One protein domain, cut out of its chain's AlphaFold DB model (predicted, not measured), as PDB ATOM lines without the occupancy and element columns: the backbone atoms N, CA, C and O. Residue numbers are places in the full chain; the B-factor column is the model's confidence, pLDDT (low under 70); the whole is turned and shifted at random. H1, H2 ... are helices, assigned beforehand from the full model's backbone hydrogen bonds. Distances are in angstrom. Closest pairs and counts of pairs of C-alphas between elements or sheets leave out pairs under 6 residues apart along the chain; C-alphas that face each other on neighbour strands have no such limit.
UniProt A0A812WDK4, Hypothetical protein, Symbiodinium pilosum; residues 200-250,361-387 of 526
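AT A GLANCE: This is residues 200 to 250 and 361 to 387 of the 526 residues of the protein "Hypothetical protein" of Symbiodinium pilosum (UniProt A0A812WDK4). Two long helices, H1 and H4, lie side by side over part of their lengths and run opposite ways, while a third, H3, crosses H4 on its other side, so that H4 sits between H1 and H3. The short H2 and the tight links on either side of it carry the chain past the side of H4, from the last residues of H1 to the first of H3; residues 361 to 368 of H4 stick out free. The printed part has 78 residues, with four named helices in the order H1, H2, H3, H4 and no named strand, and its class is all helix. It is only just compact, close to loose, with a radius of gyration of the C-alphas of 13.4 A, and its elongated outline spans 46 by 28 by 20 A.

HOW THE PARTS SIT: H1, residues 200 to 221, touches H2, residues 223 to 228, with its residues 215 to 219 alone. Their closest C-alphas, those of Val 219 and Ala 226, are 5.4 A apart, and they run opposite ways at a steep tilt of 47 degrees. H1 also touches H4, residues 361 to 384, which meets it with residues 374 to 382 alone; the closest C-alphas are those of Leu 212 and Val 378, 6.2 A apart. H1 and H4 run opposite ways at a shallow tilt of 21 degrees. H2 and H4 are close but not clearly touching, with the closest C-alphas, those of Leu 227 and Val 377, 7.9 A apart. H3, residues 232 to 250, and H2 meet only through their link. H3 touches H4, which meets it with residues 372 to 380 alone; the closest C-alphas are those of Arg 239 and Ala 376, 5.5 A apart, and the two run opposite ways at a steep tilt of 57 degrees. H1 and H3 are apart. In H2, H3 and H4 every O i to N i+4 pair is within hydrogen-bond range, and in H1 17 of 18 are.

IN THESE COORDINATES: H1 begins at C-alpha 200, (165.310, 139.942, 196.860), and measures 31.3 A from first to last C-alpha. H2 has six residues. H3 measures 26.5 A and ends at C-alpha 250, (181.261, 170.954, 178.129). H4, the longest helix with 24 residues, measures 34.4 A and ends at C-alpha 384, (163.140, 153.790, 190.716).

THE WHOLE: The two C-alphas farthest apart, those of Gly 200 and Arg 361, are 47.0 A apart. Without residues 361 to 368, which stand free, the body spans 38 by 25 by 20 A. Residues 251 to 360 are not printed, and C-alphas 250 and 361 are 18.1 A apart across this cut. The links H1 to H2 and H2 to H3 are tight; H3 to H4 is the link across the cut. The mean pLDDT of the printed part is 83.7, and no printed residue is under 70.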
ATOM      1  N   GLY A 200     165.777 138.591 197.182       82.00
ATOM      2  CA  GLY A 200     165.310 139.942 196.860       82.00
ATOM      3  C   GLY A 200     166.256 140.684 195.912       82.00
ATOM      4  O   GLY A 200     165.811 141.236 194.908       82.00
ATOM      5  N   GLU A 201     167.566 140.615 196.161       85.06
ATOM      6  CA  GLU A 201     168.602 141.208 195.306       85.06
ATOM      7  C   GLU A 201     168.594 140.615 193.896       85.06
ATOM      8  O   GLU A 201     168.522 141.357 192.916       85.06
ATOM      9  N   LYS A 202     168.588 139.280 193.767       87.12
ATOM     10  CA  LYS A 202     168.532 138.632 192.448       87.12
ATOM     11  C   LYS A 202     167.230 138.952 191.716       87.12
ATOM     12  O   LYS A 202     167.219 139.091 190.491       87.12
ATOM     13  N   GLY A 203     166.138 139.053 192.463       84.69
ATOM     14  CA  GLY A 203     164.843 139.481 191.973       84.69
ATOM     15  C   GLY A 203     164.868 140.882 191.375       84.69
ATOM     16  O   GLY A 203     164.510 141.074 190.210       84.69
ATOM     17  N   ARG A 204     165.383 141.840 192.149       85.50
ATOM     18  CA  ARG A 204     165.608 143.227 191.737       85.50
ATOM     19  C   ARG A 204     166.470 143.315 190.486       85.50
ATOM     20  O   ARG A 204     166.062 143.943 189.512       85.50
ATOM     21  N   ASP A 205     167.627 142.661 190.487       88.19
ATOM     22  CA  ASP A 205     168.545 142.666 189.347       88.19
ATOM     23  C   ASP A 205     167.866 142.081 188.102       88.19
ATOM     24  O   ASP A 205     167.991 142.617 186.998       88.19
ATOM     25  N   GLY A 206     167.059 141.033 188.295       88.31
ATOM     26  CA  GLY A 206     166.172 140.484 187.280       88.31
ATOM     27  C   GLY A 206     165.214 141.533 186.716       88.31
ATOM     28  O   GLY A 206     165.191 141.735 185.502       88.31
ATOM     29  N   VAL A 207     164.442 142.219 187.561       84.12
ATOM     30  CA  VAL A 207     163.486 143.255 187.127       84.12
ATOM     31  C   VAL A 207     164.196 144.387 186.388       84.12
ATOM     32  O   VAL A 207     163.805 144.716 185.269       84.12
ATOM     33  N   ILE A 208     165.291 144.914 186.939       86.12
ATOM     34  CA  ILE A 208     166.105 145.960 186.305       86.12
ATOM     35  C   ILE A 208     166.596 145.504 184.922       86.12
ATOM     36  O   ILE A 208     166.528 146.273 183.958       86.12
ATOM     37  N   SER A 209     167.045 144.251 184.791       88.88
ATOM     38  CA  SER A 209     167.542 143.707 183.521       88.88
ATOM     39  C   SER A 209     166.480 143.635 182.418       88.88
ATOM     40  O   SER A 209     166.835 143.705 181.246       88.88
ATOM     41  N   VAL A 210     165.192 143.543 182.771       87.50
ATOM     42  CA  VAL A 210     164.070 143.510 181.815       87.50
ATOM     43  C   VAL A 210     163.516 144.908 181.562       87.50
ATOM     44  O   VAL A 210     163.289 145.296 180.413       87.50
ATOM     45  N   VAL A 211     163.326 145.694 182.621       84.19
ATOM     46  CA  VAL A 211     162.721 147.024 182.526       84.19
ATOM     47  C   VAL A 211     163.630 147.991 181.774       84.19
ATOM     48  O   VAL A 211     163.149 148.710 180.903       84.19
ATOM     49  N   LEU A 212     164.942 148.008 182.041       87.56
ATOM     50  CA  LEU A 212     165.830 148.989 181.405       87.56
ATOM     51  C   LEU A 212     165.902 148.843 179.875       87.56
ATOM     52  O   LEU A 212     165.794 149.865 179.194       87.56
ATOM     53  N   PRO A 213     166.075 147.640 179.287       88.62
ATOM     54  CA  PRO A 213     165.993 147.473 177.838       88.62
ATOM     55  C   PRO A 213     164.614 147.820 177.281       88.62
ATOM     56  O   PRO A 213     164.539 148.522 176.275       88.62
ATOM     57  N   THR A 214     163.538 147.405 177.956       84.69
ATOM     58  CA  THR A 214     162.162 147.694 177.522       84.69
ATOM     59  C   THR A 214     161.904 149.197 177.473       84.69
ATOM     60  O   THR A 214     161.454 149.707 176.454       84.69
ATOM     61  N   MET A 215     162.298 149.940 178.513       81.44
ATOM     62  CA  MET A 215     162.196 151.400 178.537       81.44
ATOM     63  C   MET A 215     163.067 152.057 177.461       81.44
ATOM     64  O   MET A 215     162.649 153.046 176.871       81.44
ATOM     65  N   LYS A 216     164.255 151.518 177.147       86.19
ATOM     66  CA  LYS A 216     165.081 152.036 176.038       86.19
ATOM     67  C   LYS A 216     164.374 151.895 174.692       86.19
ATOM     68  O   LYS A 216     164.370 152.857 173.929       86.19
ATOM     69  N   VAL A 217     163.802 150.722 174.416       86.81
ATOM     70  CA  VAL A 217     163.058 150.447 173.177       86.81
ATOM     71  C   VAL A 217     161.789 151.294 173.114       86.81
ATOM     72  O   VAL A 217     161.485 151.866 172.069       86.81
ATOM     73  N   LEU A 218     161.083 151.427 174.237       82.94
ATOM     74  CA  LEU A 218     159.876 152.236 174.329       82.94
ATOM     75  C   LEU A 218     160.178 153.712 174.072       82.94
ATOM     76  O   LEU A 218     159.509 154.324 173.258       82.94
ATOM     77  N   VAL A 219     161.233 154.264 174.677       88.00
ATOM     78  CA  VAL A 219     161.665 155.639 174.389       88.00
ATOM     79  C   VAL A 219     162.021 155.805 172.915       88.00
ATOM     80  O   VAL A 219     161.651 156.814 172.331       88.00
ATOM     81  N   ASP A 220     162.715 154.837 172.306       87.38
ATOM     82  CA  ASP A 220     163.109 154.910 170.893       87.38
ATOM     83  C   ASP A 220     161.913 154.849 169.920       87.38
ATOM     84  O   ASP A 220     162.007 155.402 168.822       87.38
ATOM     85  N   SER A 221     160.816 154.188 170.305       89.38
ATOM     86  CA  SER A 221     159.632 153.961 169.459       89.38
ATOM     87  C   SER A 221     158.485 154.942 169.729       89.38
ATOM     88  O   SER A 221     157.926 155.489 168.781       89.38
ATOM     89  N   ASP A 222     158.167 155.196 170.998       88.19
ATOM     90  CA  ASP A 222     157.093 156.076 171.461       88.19
ATOM     91  C   ASP A 222     157.491 156.796 172.765       88.19
ATOM     92  O   ASP A 222     157.208 156.361 173.887       88.19
ATOM     93  N   GLU A 223     158.143 157.952 172.608       85.00
ATOM     94  CA  GLU A 223     158.536 158.827 173.722       85.00
ATOM     95  C   GLU A 223     157.342 159.220 174.591       85.00
ATOM     96  O   GLU A 223     157.454 159.257 175.815       85.00
ATOM     97  N   SER A 224     156.192 159.500 173.974       78.62
ATOM     98  CA  SER A 224     155.020 159.973 174.704       78.62
ATOM     99  C   SER A 224     154.502 158.903 175.660       78.62
ATOM    100  O   SER A 224     154.191 159.202 176.813       78.62
ATOM    101  N   ARG A 225     154.499 157.642 175.220       79.81
ATOM    102  CA  ARG A 225     154.148 156.494 176.052       79.81
ATOM    103  C   ARG A 225     155.190 156.230 177.129       79.81
ATOM    104  O   ARG A 225     154.812 155.985 178.269       79.81
ATOM    105  N   ALA A 226     156.481 156.337 176.810       78.69
ATOM    106  CA  ALA A 226     157.534 156.211 177.813       78.69
ATOM    107  C   ALA A 226     157.399 157.268 178.920       78.69
ATOM    108  O   ALA A 226     157.509 156.928 180.092       78.69
ATOM    109  N   LEU A 227     157.110 158.525 178.567       77.88
ATOM    110  CA  LEU A 227     156.932 159.616 179.530       77.88
ATOM    111  C   LEU A 227     155.663 159.468 180.381       77.88
ATOM    112  O   LEU A 227     155.661 159.919 181.520       77.88
ATOM    113  N   ARG A 228     154.608 158.810 179.880       77.19
ATOM    114  CA  ARG A 228     153.398 158.504 180.671       77.19
ATOM    115  C   ARG A 228     153.632 157.462 181.767       77.19
ATOM    116  O   ARG A 228     152.893 157.447 182.742       77.19
ATOM    117  N   LEU A 229     154.628 156.590 181.606       73.69
ATOM    118  CA  LEU A 229     154.990 155.569 182.602       73.69
ATOM    119  C   LEU A 229     155.912 156.104 183.703       73.69
ATOM    120  O   LEU A 229     156.267 155.373 184.627       73.69
ATOM    121  N   VAL A 230     156.349 157.350 183.568       78.94
ATOM    122  CA  VAL A 230     157.354 157.966 184.417       78.94
ATOM    123  C   VAL A 230     156.674 159.022 185.284       78.94
ATOM    124  O   VAL A 230     155.861 159.804 184.797       78.94
ATOM    125  N   ASP A 231     157.039 159.083 186.565       76.88
ATOM    126  CA  ASP A 231     156.683 160.219 187.418       76.88
ATOM    127  C   ASP A 231     157.327 161.492 186.846       76.88
ATOM    128  O   ASP A 231     158.550 161.664 186.899       76.88
ATOM    129  N   LEU A 232     156.496 162.364 186.267       76.62
ATOM    130  CA  LEU A 232     156.932 163.568 185.562       76.62
ATOM    131  C   LEU A 232     157.745 164.505 186.464       76.62
ATOM    132  O   LEU A 232     158.710 165.104 185.989       76.62
ATOM    133  N   GLU A 233     157.423 164.596 187.757       76.56
ATOM    134  CA  GLU A 233     158.134 165.489 188.676       76.56
ATOM    135  C   GLU A 233     159.552 164.970 188.953       76.56
ATOM    136  O   GLU A 233     160.540 165.710 188.883       76.56
ATOM    137  N   GLN A 234     159.681 163.668 189.222       71.19
ATOM    138  CA  GLN A 234     160.988 163.035 189.423       71.19
ATOM    139  C   GLN A 234     161.811 163.014 188.136       71.19
ATOM    140  O   GLN A 234     163.034 163.183 188.158       71.19
ATOM    141  N   PHE A 235     161.149 162.843 186.997       76.19
ATOM    142  CA  PHE A 235     161.790 162.903 185.698       76.19
ATOM    143  C   PHE A 235     162.382 164.270 185.401       76.19
ATOM    144  O   PHE A 235     163.524 164.341 184.952       76.19
ATOM    145  N   GLU A 236     161.652 165.353 185.669       80.19
ATOM    146  CA  GLU A 236     162.156 166.710 185.463       80.19
ATOM    147  C   GLU A 236     163.396 166.990 186.313       80.19
ATOM    148  O   GLU A 236     164.379 167.518 185.786       80.19
ATOM    149  N   LYS A 237     163.411 166.544 187.577       80.06
ATOM    150  CA  LYS A 237     164.593 166.639 188.452       80.06
ATOM    151  C   LYS A 237     165.793 165.900 187.857       80.06
ATOM    152  O   LYS A 237     166.895 166.440 187.800       80.06
ATOM    153  N   ILE A 238     165.592 164.678 187.360       80.25
ATOM    154  CA  ILE A 238     166.665 163.896 186.725       80.25
ATOM    155  C   ILE A 238     167.099 164.523 185.398       80.25
ATOM    156  O   ILE A 238     168.285 164.502 185.070       80.25
ATOM    157  N   ARG A 239     166.171 165.104 184.634       84.62
ATOM    158  CA  ARG A 239     166.480 165.803 183.387       84.62
ATOM    159  C   ARG A 239     167.363 167.019 183.650       84.62
ATOM    160  O   ARG A 239     168.353 167.180 182.945       84.62
ATOM    161  N   GLN A 240     167.043 167.817 184.670       87.50
ATOM    162  CA  GLN A 240     167.868 168.948 185.103       87.50
ATOM    163  C   GLN A 240     169.268 168.482 185.518       87.50
ATOM    164  O   GLN A 240     170.244 169.009 185.001       87.50
ATOM    165  N   GLN A 241     169.382 167.415 186.321       82.81
ATOM    166  CA  GLN A 241     170.683 166.836 186.701       82.81
ATOM    167  C   GLN A 241     171.513 166.393 185.483       82.81
ATOM    168  O   GLN A 241     172.704 166.672 185.401       82.81
ATOM    169  N   VAL A 242     170.891 165.725 184.504       86.12
ATOM    170  CA  VAL A 242     171.562 165.309 183.255       86.12
ATOM    171  C   VAL A 242     172.004 166.521 182.429       86.12
ATOM    172  O   VAL A 242     173.032 166.472 181.755       86.12
ATOM    173  N   GLU A 243     171.221 167.600 182.429       86.12
ATOM    174  CA  GLU A 243     171.570 168.844 181.743       86.12
ATOM    175  C   GLU A 243     172.730 169.566 182.434       86.12
ATOM    176  O   GLU A 243     173.658 169.970 181.733       86.12
ATOM    177  N   GLU A 244     172.718 169.651 183.765       88.75
ATOM    178  CA  GLU A 244     173.791 170.222 184.586       88.75
ATOM    179  C   GLU A 244     175.110 169.462 184.399       88.75
ATOM    180  O   GLU A 244     176.122 170.074 184.055       88.75
ATOM    181  N   GLU A 245     175.094 168.128 184.509       86.00
ATOM    182  CA  GLU A 245     176.257 167.271 184.234       86.00
ATOM    183  C   GLU A 245     176.787 167.493 182.810       86.00
ATOM    184  O   GLU A 245     177.977 167.717 182.604       86.00
ATOM    185  N   ALA A 246     175.896 167.530 181.813       84.94
ATOM    186  CA  ALA A 246     176.305 167.739 180.428       84.94
ATOM    187  C   ALA A 246     176.853 169.153 180.161       84.94
ATOM    188  O   ALA A 246     177.595 169.340 179.195       84.94
ATOM    189  N   THR A 247     176.454 170.160 180.947       88.06
ATOM    190  CA  THR A 247     177.063 171.496 180.885       88.06
ATOM    191  C   THR A 247     178.418 171.534 181.580       88.06
ATOM    192  O   THR A 247     179.338 172.142 181.032       88.06
ATOM    193  N   ALA A 248     178.573 170.841 182.711       86.12
ATOM    194  CA  ALA A 248     179.844 170.723 183.417       86.12
ATOM    195  C   ALA A 248     180.917 170.069 182.528       86.12
ATOM    196  O   ALA A 248     181.991 170.646 182.363       86.12
ATOM    197  N   ASP A 249     180.580 168.969 181.846       81.88
ATOM    198  CA  ASP A 249     181.485 168.289 180.906       81.88
ATOM    199  C   ASP A 249     181.889 169.198 179.726       81.88
ATOM    200  O   ASP A 249     183.038 169.215 179.282       81.88
ATOM    201  N   SER A 250     180.958 170.023 179.226       81.38
ATOM    202  CA  SER A 250     181.261 170.954 178.129       81.38
ATOM    203  C   SER A 250     182.171 172.113 178.546       81.38
ATOM    204  O   SER A 250     182.897 172.651 177.710       81.38
ATOM    205  N   ARG A 361     171.892 170.793 161.155       85.75
ATOM    206  CA  ARG A 361     172.089 171.349 162.503       85.75
ATOM    207  C   ARG A 361     170.914 171.013 163.421       85.75
ATOM    208  O   ARG A 361     171.142 170.482 164.499       85.75
ATOM    209  N   ARG A 362     169.671 171.205 162.959       84.50
ATOM    210  CA  ARG A 362     168.456 170.836 163.705       84.50
ATOM    211  C   ARG A 362     168.400 169.336 163.989       84.50
ATOM    212  O   ARG A 362     168.119 168.963 165.115       84.50
ATOM    213  N   ARG A 363     168.731 168.472 163.020       85.88
ATOM    214  CA  ARG A 363     168.808 167.014 163.242       85.88
ATOM    215  C   ARG A 363     169.881 166.637 164.265       85.88
ATOM    216  O   ARG A 363     169.619 165.797 165.113       85.88
ATOM    217  N   ARG A 364     171.072 167.246 164.211       87.44
ATOM    218  CA  ARG A 364     172.133 167.014 165.210       87.44
ATOM    219  C   ARG A 364     171.700 167.465 166.605       87.44
ATOM    220  O   ARG A 364     171.932 166.733 167.557       87.44
ATOM    221  N   TRP A 365     171.058 168.629 166.708       84.94
ATOM    222  CA  TRP A 365     170.526 169.146 167.969       84.94
ATOM    223  C   TRP A 365     169.420 168.244 168.527       84.94
ATOM    224  O   TRP A 365     169.545 167.780 169.653       84.94
ATOM    225  N   LEU A 366     168.427 167.873 167.711       81.00
ATOM    226  CA  LEU A 366     167.367 166.937 168.107       81.00
ATOM    227  C   LEU A 366     167.940 165.588 168.557       81.00
ATOM    228  O   LEU A 366     167.541 165.082 169.592       81.00
ATOM    229  N   ARG A 367     168.944 165.037 167.859       86.06
ATOM    230  CA  ARG A 367     169.635 163.807 168.295       86.06
ATOM    231  C   ARG A 367     170.400 163.965 169.613       86.06
ATOM    232  O   ARG A 367     170.640 162.967 170.285       86.06
ATOM    233  N   LYS A 368     170.873 165.168 169.957       87.00
ATOM    234  CA  LYS A 368     171.507 165.432 171.260       87.00
ATOM    235  C   LYS A 368     170.446 165.486 172.360       87.00
ATOM    236  O   LYS A 368     170.596 164.776 173.344       87.00
ATOM    237  N   VAL A 369     169.368 166.245 172.149       81.94
ATOM    238  CA  VAL A 369     168.228 166.323 173.083       81.94
ATOM    239  C   VAL A 369     167.633 164.935 173.320       81.94
ATOM    240  O   VAL A 369     167.525 164.507 174.460       81.94
ATOM    241  N   TRP A 370     167.379 164.179 172.251       83.12
ATOM    242  CA  TRP A 370     166.856 162.815 172.329       83.12
ATOM    243  C   TRP A 370     167.744 161.875 173.144       83.12
ATOM    244  O   TRP A 370     167.266 161.130 173.993       83.12
ATOM    245  N   ARG A 371     169.067 161.927 172.932       87.56
ATOM    246  CA  ARG A 371     170.010 161.127 173.725       87.56
ATOM    247  C   ARG A 371     169.959 161.484 175.211       87.56
ATOM    248  O   ARG A 371     170.043 160.573 176.026       87.56
ATOM    249  N   ARG A 372     169.780 162.765 175.551       87.19
ATOM    250  CA  ARG A 372     169.631 163.219 176.943       87.19
ATOM    251  C   ARG A 372     168.328 162.730 177.564       87.19
ATOM    252  O   ARG A 372     168.373 162.170 178.650       87.19
ATOM    253  N   VAL A 373     167.202 162.852 176.856       80.62
ATOM    254  CA  VAL A 373     165.902 162.319 177.307       80.62
ATOM    255  C   VAL A 373     166.003 160.816 177.551       80.62
ATOM    256  O   VAL A 373     165.677 160.344 178.634       80.62
ATOM    257  N   LYS A 374     166.566 160.066 176.597       85.94
ATOM    258  CA  LYS A 374     166.787 158.623 176.741       85.94
ATOM    259  C   LYS A 374     167.648 158.281 177.954       85.94
ATOM    260  O   LYS A 374     167.315 157.367 178.703       85.94
ATOM    261  N   GLN A 375     168.749 159.000 178.167       87.81
ATOM    262  CA  GLN A 375     169.588 158.809 179.351       87.81
ATOM    263  C   GLN A 375     168.832 159.138 180.642       87.81
ATOM    264  O   GLN A 375     168.935 158.368 181.592       87.81
ATOM    265  N   ALA A 376     168.044 160.214 180.669       82.38
ATOM    266  CA  ALA A 376     167.236 160.599 181.822       82.38
ATOM    267  C   ALA A 376     166.187 159.531 182.163       82.38
ATOM    268  O   ALA A 376     166.121 159.112 183.313       82.38
ATOM    269  N   VAL A 377     165.446 159.009 181.175       82.56
ATOM    270  CA  VAL A 377     164.445 157.947 181.395       82.56
ATOM    271  C   VAL A 377     165.106 156.665 181.907       82.56
ATOM    272  O   VAL A 377     164.630 156.058 182.862       82.56
ATOM    273  N   VAL A 378     166.236 156.256 181.322       85.25
ATOM    274  CA  VAL A 378     166.966 155.053 181.763       85.25
ATOM    275  C   VAL A 378     167.536 155.224 183.171       85.25
ATOM    276  O   VAL A 378     167.487 154.286 183.964       85.25
ATOM    277  N   ARG A 379     168.076 156.404 183.499       86.75
ATOM    278  CA  ARG A 379     168.560 156.708 184.852       86.75
ATOM    279  C   ARG A 379     167.415 156.754 185.857       86.75
ATOM    280  O   ARG A 379     167.584 156.220 186.946       86.75
ATOM    281  N   TRP A 380     166.279 157.348 185.488       86.44
ATOM    282  CA  TRP A 380     165.069 157.349 186.304       86.44
ATOM    283  C   TRP A 380     164.624 155.921 186.600       86.44
ATOM    284  O   TRP A 380     164.555 155.554 187.765       86.44
ATOM    285  N   ALA A 381     164.456 155.083 185.574       83.31
ATOM    286  CA  ALA A 381     164.048 153.695 185.762       83.31
ATOM    287  C   ALA A 381     165.055 152.931 186.638       83.31
ATOM    288  O   ALA A 381     164.668 152.197 187.539       83.31
ATOM    289  N   LYS A 382     166.363 153.141 186.438       86.81
ATOM    290  CA  LYS A 382     167.387 152.504 187.277       86.81
ATOM    291  C   LYS A 382     167.267 152.924 188.746       86.81
ATOM    292  O   LYS A 382     167.383 152.055 189.600       86.81
ATOM    293  N   LYS A 383     167.054 154.217 189.024       81.81
ATOM    294  CA  LYS A 383     166.861 154.736 190.387       81.81
ATOM    295  C   LYS A 383     165.566 154.196 191.004       81.81
ATOM    296  O   LYS A 383     165.629 153.635 192.089       81.81
ATOM    297  N   PHE A 384     164.456 154.257 190.270       76.38
ATOM    298  CA  PHE A 384     163.140 153.790 190.716       76.38
ATOM    299  C   PHE A 384     163.151 152.321 191.148       76.38
ATOM    300  O   PHE A 384     162.686 151.963 192.225       76.38
ATOM    301  N   PHE A 385     163.769 151.455 190.343       79.94
ATOM    302  CA  PHE A 385     163.854 150.028 190.653       79.94
ATOM    303  C   PHE A 385     165.017 149.656 191.588       79.94
ATOM    304  O   PHE A 385     165.178 148.485 191.916       79.94
ATOM    305  N   GLU A 386     165.824 150.609 192.059       82.44
ATOM    306  CA  GLU A 386     166.939 150.322 192.973       82.44
ATOM    307  C   GLU A 386     166.446 149.896 194.369       82.44
ATOM    308  O   GLU A 386     167.080 149.069 195.040       82.44
ATOM    309  N   CYS A 387     165.295 150.432 194.788       79.00
ATOM    310  CA  CYS A 387     164.615 150.076 196.035       79.00
ATOM    311  C   CYS A 387     163.765 148.811 195.909       79.00
ATOM    312  O   CYS A 387     163.477 148.177 196.922       79.00
TER     313      CYS A 387